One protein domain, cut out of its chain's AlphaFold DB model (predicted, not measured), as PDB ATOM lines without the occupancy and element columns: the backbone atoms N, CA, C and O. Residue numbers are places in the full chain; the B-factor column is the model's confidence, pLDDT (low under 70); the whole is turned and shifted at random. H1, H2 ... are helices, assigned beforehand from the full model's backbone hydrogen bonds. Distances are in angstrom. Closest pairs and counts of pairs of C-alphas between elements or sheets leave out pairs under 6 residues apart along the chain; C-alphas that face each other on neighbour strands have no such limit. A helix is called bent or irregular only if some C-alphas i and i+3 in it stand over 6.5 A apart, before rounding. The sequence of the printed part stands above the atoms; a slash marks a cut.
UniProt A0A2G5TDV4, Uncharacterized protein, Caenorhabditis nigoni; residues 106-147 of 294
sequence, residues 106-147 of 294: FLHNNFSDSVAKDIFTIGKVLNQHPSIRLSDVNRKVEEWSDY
ATOM      1  N   PHE A 106     -33.179  23.551  33.113       80.19
ATOM      2  CA  PHE A 106     -34.278  23.004  32.307       80.19
ATOM      3  C   PHE A 106     -34.833  24.048  31.326       80.19
ATOM      4  O   PHE A 106     -35.094  23.714  30.169       80.19
ATOM      5  N   LEU A 107     -34.923  25.313  31.749       73.31
ATOM      6  CA  LEU A 107     -35.294  26.447  30.903       73.31
ATOM      7  C   LEU A 107     -34.235  26.728  29.822       73.31
ATOM      8  O   LEU A 107     -34.579  26.856  28.651       73.31
ATOM      9  N   HIS A 108     -32.950  26.777  30.189       75.94
ATOM     10  CA  HIS A 108     -31.849  27.049  29.256       75.94
ATOM     11  C   HIS A 108     -31.731  25.984  28.156       75.94
ATOM     12  O   HIS A 108     -31.446  26.307  27.004       75.94
ATOM     13  N   ASN A 109     -31.959  24.713  28.498       69.50
ATOM     14  CA  ASN A 109     -31.903  23.596  27.551       69.50
ATOM     15  C   ASN A 109     -33.273  23.261  26.926       69.50
ATOM     16  O   ASN A 109     -33.361  22.339  26.118       69.50
ATOM     17  N   ASN A 110     -34.323  24.019  27.271       79.19
ATOM     18  CA  ASN A 110     -35.689  23.885  26.758       79.19
ATOM     19  C   ASN A 110     -36.215  22.431  26.823       79.19
ATOM     20  O   ASN A 110     -36.741  21.894  25.842       79.19
ATOM     21  N   PHE A 111     -36.044  21.775  27.977       73.19
ATOM     22  CA  PHE A 111     -36.571  20.426  28.202       73.19
ATOM     23  C   PHE A 111     -38.101  20.434  28.324       73.19
ATOM     24  O   PHE A 111     -38.690  21.335  28.917       73.19
ATOM     25  N   SER A 112     -38.747  19.395  27.793       79.75
ATOM     26  CA  SER A 112     -40.178  19.150  27.983       79.75
ATOM     27  C   SER A 112     -40.461  18.467  29.324       79.75
ATOM     28  O   SER A 112     -39.620  17.738  29.848       79.75
ATOM     29  N   ASP A 113     -41.693  18.595  29.822       72.94
ATOM     30  CA  ASP A 113     -42.193  17.891  31.014       72.94
ATOM     31  C   ASP A 113     -41.942  16.375  31.005       72.94
ATOM     32  O   ASP A 113     -41.807  15.772  32.068       72.94
ATOM     33  N   SER A 114     -41.919  15.742  29.828       69.06
ATOM     34  CA  SER A 114     -41.564  14.327  29.672       69.06
ATOM     35  C   SER A 114     -40.090  14.083  29.991       69.06
ATOM     36  O   SER A 114     -39.790  13.360  30.935       69.06
ATOM     37  N   VAL A 115     -39.178  14.769  29.293       69.12
ATOM     38  CA  VAL A 115     -37.727  14.663  29.512       69.12
ATOM     39  C   VAL A 115     -37.354  15.044  30.949       69.12
ATOM     40  O   VAL A 115     -36.526  14.382  31.565       69.12
ATOM     41  N   ALA A 116     -38.019  16.046  31.529       76.56
ATOM     42  CA  ALA A 116     -37.885  16.404  32.938       76.56
ATOM     43  C   ALA A 116     -38.234  15.231  33.882       76.56
ATOM     44  O   ALA A 116     -37.456  14.909  34.782       76.56
ATOM     45  N   LYS A 117     -39.379  14.562  33.672       81.94
ATOM     46  CA  LYS A 117     -39.802  13.389  34.463       81.94
ATOM     47  C   LYS A 117     -38.854  12.204  34.280       81.94
ATOM     48  O   LYS A 117     -38.549  11.524  35.262       81.94
ATOM     49  N   ASP A 118     -38.351  11.991  33.069       78.69
ATOM     50  CA  ASP A 118     -37.378  10.938  32.774       78.69
ATOM     51  C   ASP A 118     -36.047  11.203  33.498       78.69
ATOM     52  O   ASP A 118     -35.531  10.306  34.162       78.69
ATOM     53  N   ILE A 119     -35.543  12.445  33.491       86.94
ATOM     54  CA  ILE A 119     -34.339  12.857  34.240       86.94
ATOM     55  C   ILE A 119     -34.503  12.599  35.748       86.94
ATOM     56  O   ILE A 119     -33.628  11.982  36.359       86.94
ATOM     57  N   PHE A 120     -35.623  13.001  36.360       87.06
ATOM     58  CA  PHE A 120     -35.874  12.728  37.785       87.06
ATOM     59  C   PHE A 120     -36.041  11.228  38.090       87.06
ATOM     60  O   PHE A 120     -35.656  10.767  39.168       87.06
ATOM     61  N   THR A 121     -36.572  10.449  37.146       86.31
ATOM     62  CA  THR A 121     -36.703   8.989  37.275       86.31
ATOM     63  C   THR A 121     -35.339   8.302  37.193       86.31
ATOM     64  O   THR A 121     -35.024   7.466  38.040       86.31
ATOM     65  N   ILE A 122     -34.484   8.715  36.252       81.12
ATOM     66  CA  ILE A 122     -33.084   8.280  36.155       81.12
ATOM     67  C   ILE A 122     -32.328   8.649  37.437       81.12
ATOM     68  O   ILE A 122     -31.645   7.798  38.000       81.12
ATOM     69  N   GLY A 123     -32.512   9.864  37.965       85.25
ATOM     70  CA  GLY A 123     -31.936  10.290  39.245       85.25
ATOM     71  C   GLY A 123     -32.323   9.381  40.419       85.25
ATOM     72  O   GLY A 123     -31.460   8.994  41.204       85.25
ATOM     73  N   LYS A 124     -33.591   8.949  40.508       88.19
ATOM     74  CA  LYS A 124     -34.021   7.946  41.503       88.19
ATOM     75  C   LYS A 124     -33.300   6.604  41.342       88.19
ATOM     76  O   LYS A 124     -32.867   6.042  42.344       88.19
ATOM     77  N   VAL A 125     -33.147   6.104  40.113       84.56
ATOM     78  CA  VAL A 125     -32.455   4.828  39.841       84.56
ATOM     79  C   VAL A 125     -30.954   4.924  40.145       84.56
ATOM     80  O   VAL A 125     -30.392   4.007  40.740       84.56
ATOM     81  N   LEU A 126     -30.305   6.043  39.812       84.38
ATOM     82  CA  LEU A 126     -28.898   6.288  40.148       84.38
ATOM     83  C   LEU A 126     -28.682   6.400  41.666       84.38
ATOM     84  O   LEU A 126     -27.715   5.845  42.178       84.38
ATOM     85  N   ASN A 127     -29.612   7.014  42.403       86.06
ATOM     86  CA  ASN A 127     -29.566   7.041  43.871       86.06
ATOM     87  C   ASN A 127     -29.764   5.648  44.501       86.06
ATOM     88  O   ASN A 127     -29.209   5.373  45.561       86.06
ATOM     89  N   GLN A 128     -30.525   4.754  43.857       90.56
ATOM     90  CA  GLN A 128     -30.663   3.348  44.272       90.56
ATOM     91  C   GLN A 128     -29.433   2.496  43.911       90.56
ATOM     92  O   GLN A 128     -29.143   1.509  44.589       90.56
ATOM     93  N   HIS A 129     -28.684   2.883  42.874       86.69
ATOM     94  CA  HIS A 129     -27.483   2.186  42.413       86.69
ATOM     95  C   HIS A 129     -26.294   3.144  42.173       86.69
ATOM     96  O   HIS A 129     -25.852   3.292  41.029       86.69
ATOM     97  N   PRO A 130     -25.697   3.743  43.232       86.94
ATOM     98  CA  PRO A 130     -24.634   4.755  43.096       86.94
ATOM     99  C   PRO A 130     -23.323   4.251  42.468       86.94
ATOM    100  O   PRO A 130     -22.403   5.027  42.221       86.94
ATOM    101  N   SER A 131     -23.206   2.942  42.229       90.00
ATOM    102  CA  SER A 131     -22.084   2.319  41.527       90.00
ATOM    103  C   SER A 131     -22.168   2.428  39.999       90.00
ATOM    104  O   SER A 131     -21.153   2.200  39.339       90.00
ATOM    105  N   ILE A 132     -23.331   2.775  39.429       86.00
ATOM    106  CA  ILE A 132     -23.507   2.972  37.982       86.00
ATOM    107  C   ILE A 132     -22.759   4.235  37.549       86.00
ATOM    108  O   ILE A 132     -23.087   5.340  37.977       86.00
ATOM    109  N   ARG A 133     -21.779   4.090  36.652       89.62
ATOM    110  CA  ARG A 133     -21.034   5.227  36.095       89.62
ATOM    111  C   ARG A 133     -21.587   5.622  34.733       89.62
ATOM    112  O   ARG A 133     -22.076   4.780  33.979       89.62
ATOM    113  N   LEU A 134     -21.389   6.884  34.349       73.38
ATOM    114  CA  LEU A 134     -21.671   7.343  32.984       73.38
ATOM    115  C   LEU A 134     -20.915   6.504  31.936       73.38
ATOM    116  O   LEU A 134     -21.457   6.240  30.874       73.38
ATOM    117  N   SER A 135     -19.720   5.993  32.249       82.44
ATOM    118  CA  SER A 135     -18.975   5.062  31.387       82.44
ATOM    119  C   SER A 135     -19.643   3.695  31.194       82.44
ATOM    120  O   SER A 135     -19.339   3.006  30.226       82.44
ATOM    121  N   ASP A 136     -20.525   3.264  32.098       82.06
ATOM    122  CA  ASP A 136     -21.261   1.998  31.975       82.06
ATOM    123  C   ASP A 136     -22.545   2.177  31.163       82.06
ATOM    124  O   ASP A 136     -22.881   1.319  30.344       82.06
ATOM    125  N   VAL A 137     -23.206   3.328  31.328       78.94
ATOM    126  CA  VAL A 137     -24.324   3.763  30.480       78.94
ATOM    127  C   VAL A 137     -23.833   4.027  29.055       78.94
ATOM    128  O   VAL A 137     -24.364   3.441  28.116       78.94
ATOM    129  N   ASN A 138     -22.769   4.818  28.887       66.62
ATOM    130  CA  ASN A 138     -22.181   5.111  27.582       66.62
ATOM    131  C   ASN A 138     -21.661   3.844  26.910       66.62
ATOM    132  O   ASN A 138     -21.998   3.639  25.758       66.62
ATOM    133  N   ARG A 139     -20.984   2.927  27.618       71.19
ATOM    134  CA  ARG A 139     -20.594   1.630  27.032       71.19
ATOM    135  C   ARG A 139     -21.798   0.825  26.533       71.19
ATOM    136  O   ARG A 139     -21.681   0.128  25.535       71.19
ATOM    137  N   LYS A 140     -22.968   0.925  27.178       64.38
ATOM    138  CA  LYS A 140     -24.206   0.303  26.677       64.38
ATOM    139  C   LYS A 140     -24.812   1.047  25.485       64.38
ATOM    140  O   LYS A 140     -25.295   0.385  24.576       64.38
ATOM    141  N   VAL A 141     -24.739   2.377  25.443       57.84
ATOM    142  CA  VAL A 141     -25.138   3.181  24.271       57.84
ATOM    143  C   VAL A 141     -24.195   2.949  23.082       57.84
ATOM    144  O   VAL A 141     -24.668   2.817  21.960       57.84
ATOM    145  N   GLU A 142     -22.893   2.816  23.325       52.50
ATOM    146  CA  GLU A 142     -21.847   2.501  22.344       52.50
ATOM    147  C   GLU A 142     -22.001   1.071  21.817       52.50
ATOM    148  O   GLU A 142     -22.065   0.873  20.606       52.50
ATOM    149  N   GLU A 143     -22.216   0.083  22.700       53.62
ATOM    150  CA  GLU A 143     -22.644  -1.267  22.305       53.62
ATOM    151  C   GLU A 143     -23.898  -1.226  21.416       53.62
ATOM    152  O   GLU A 143     -24.021  -2.052  20.515       53.62
ATOM    153  N   TRP A 144     -24.835  -0.296  21.646       47.41
ATOM    154  CA  TRP A 144     -26.034  -0.118  20.818       47.41
ATOM    155  C   TRP A 144     -25.778   0.673  19.519       47.41
ATOM    156  O   TRP A 144     -26.516   0.464  18.555       47.41
ATOM    157  N   SER A 145     -24.735   1.510  19.433       41.34
ATOM    158  CA  SER A 145     -24.343   2.220  18.202       41.34
ATOM    159  C   SER A 145     -23.382   1.436  17.300       41.34
ATOM    160  O   SER A 145     -23.423   1.618  16.085       41.34
ATOM    161  N   ASP A 146     -22.611   0.485  17.844       42.56
ATOM    162  CA  ASP A 146     -21.752  -0.465  17.102       42.56
ATOM    163  C   ASP A 146     -22.552  -1.504  16.270       42.56
ATOM    164  O   ASP A 146     -22.035  -2.454  15.660       42.56
ATOM    165  N   TYR A 147     -23.861  -1.297  16.162       38.94
ATOM    166  CA  TYR A 147     -24.692  -1.763  15.058       38.94
ATOM    167  C   TYR A 147     -24.563  -0.775  13.865       38.94
ATOM    168  O   TYR A 147     -25.542  -0.199  13.395       38.94
TER     169      TYR A 147
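AT A GLANCE: This is residues 106 to 147 of the 294 residues of an uncharacterized protein of Caenorhabditis nigoni (UniProt A0A2G5TDV4). Two helices, H1 and H2, form the arms of a loose, open V, joined at its corner by residues 129 to 133 and with no contact between the arms. At the open end of H1, the leading residues 106 to 112 make a small hook, and the span from there to the far end of H2 is empty of chain. The printed part has 42 residues, with two named helices in the order H1, H2 and no named strand; the class is all helix. The whole is loose, with a radius of gyration of the C-alphas of 12.8 A and spans of 32 by 27 by 15 A.

IN THESE COORDINATES: The printed part begins at Phe 106, with C-alpha at (-34.278, 23.004, 32.307). H1 is residues 113 to 128, 22.8 A from first to last C-alpha; C-alpha 113 is at (-42.193, 17.891, 31.014) and C-alpha 128 is at (-30.663, 3.348, 44.272). H2 is residues 134 to 145, 15.9 A long, and ends with C-alpha 145 at (-24.343, 2.220, 18.202).

HOW THE PARTS SIT: H1 and H2 are apart, with no C-alpha of the one within 8 A of the other. The link between them, 5 residues, is tight. The N-to-C direction of H1 is 0.53 in x, -0.56 in y and 0.64 in z; that of H2 is -0.25, -0.33 and -0.91. Residues 120 to 147 stand free, of which 120 to 128 belong to H1 and 134 to 145 to H2. In both H1 and H2 every O i to N i+4 pair is within hydrogen-bond range. Neither helix is bent.

THE WHOLE: The C-alphas of Leu 107 and Tyr 147 are the two farthest apart, at 34.0 A. The printed part has no cut. The mean pLDDT of the printed part is 74.6; residues 109, 114 to 115, 138 and 140 to 147 are under 70.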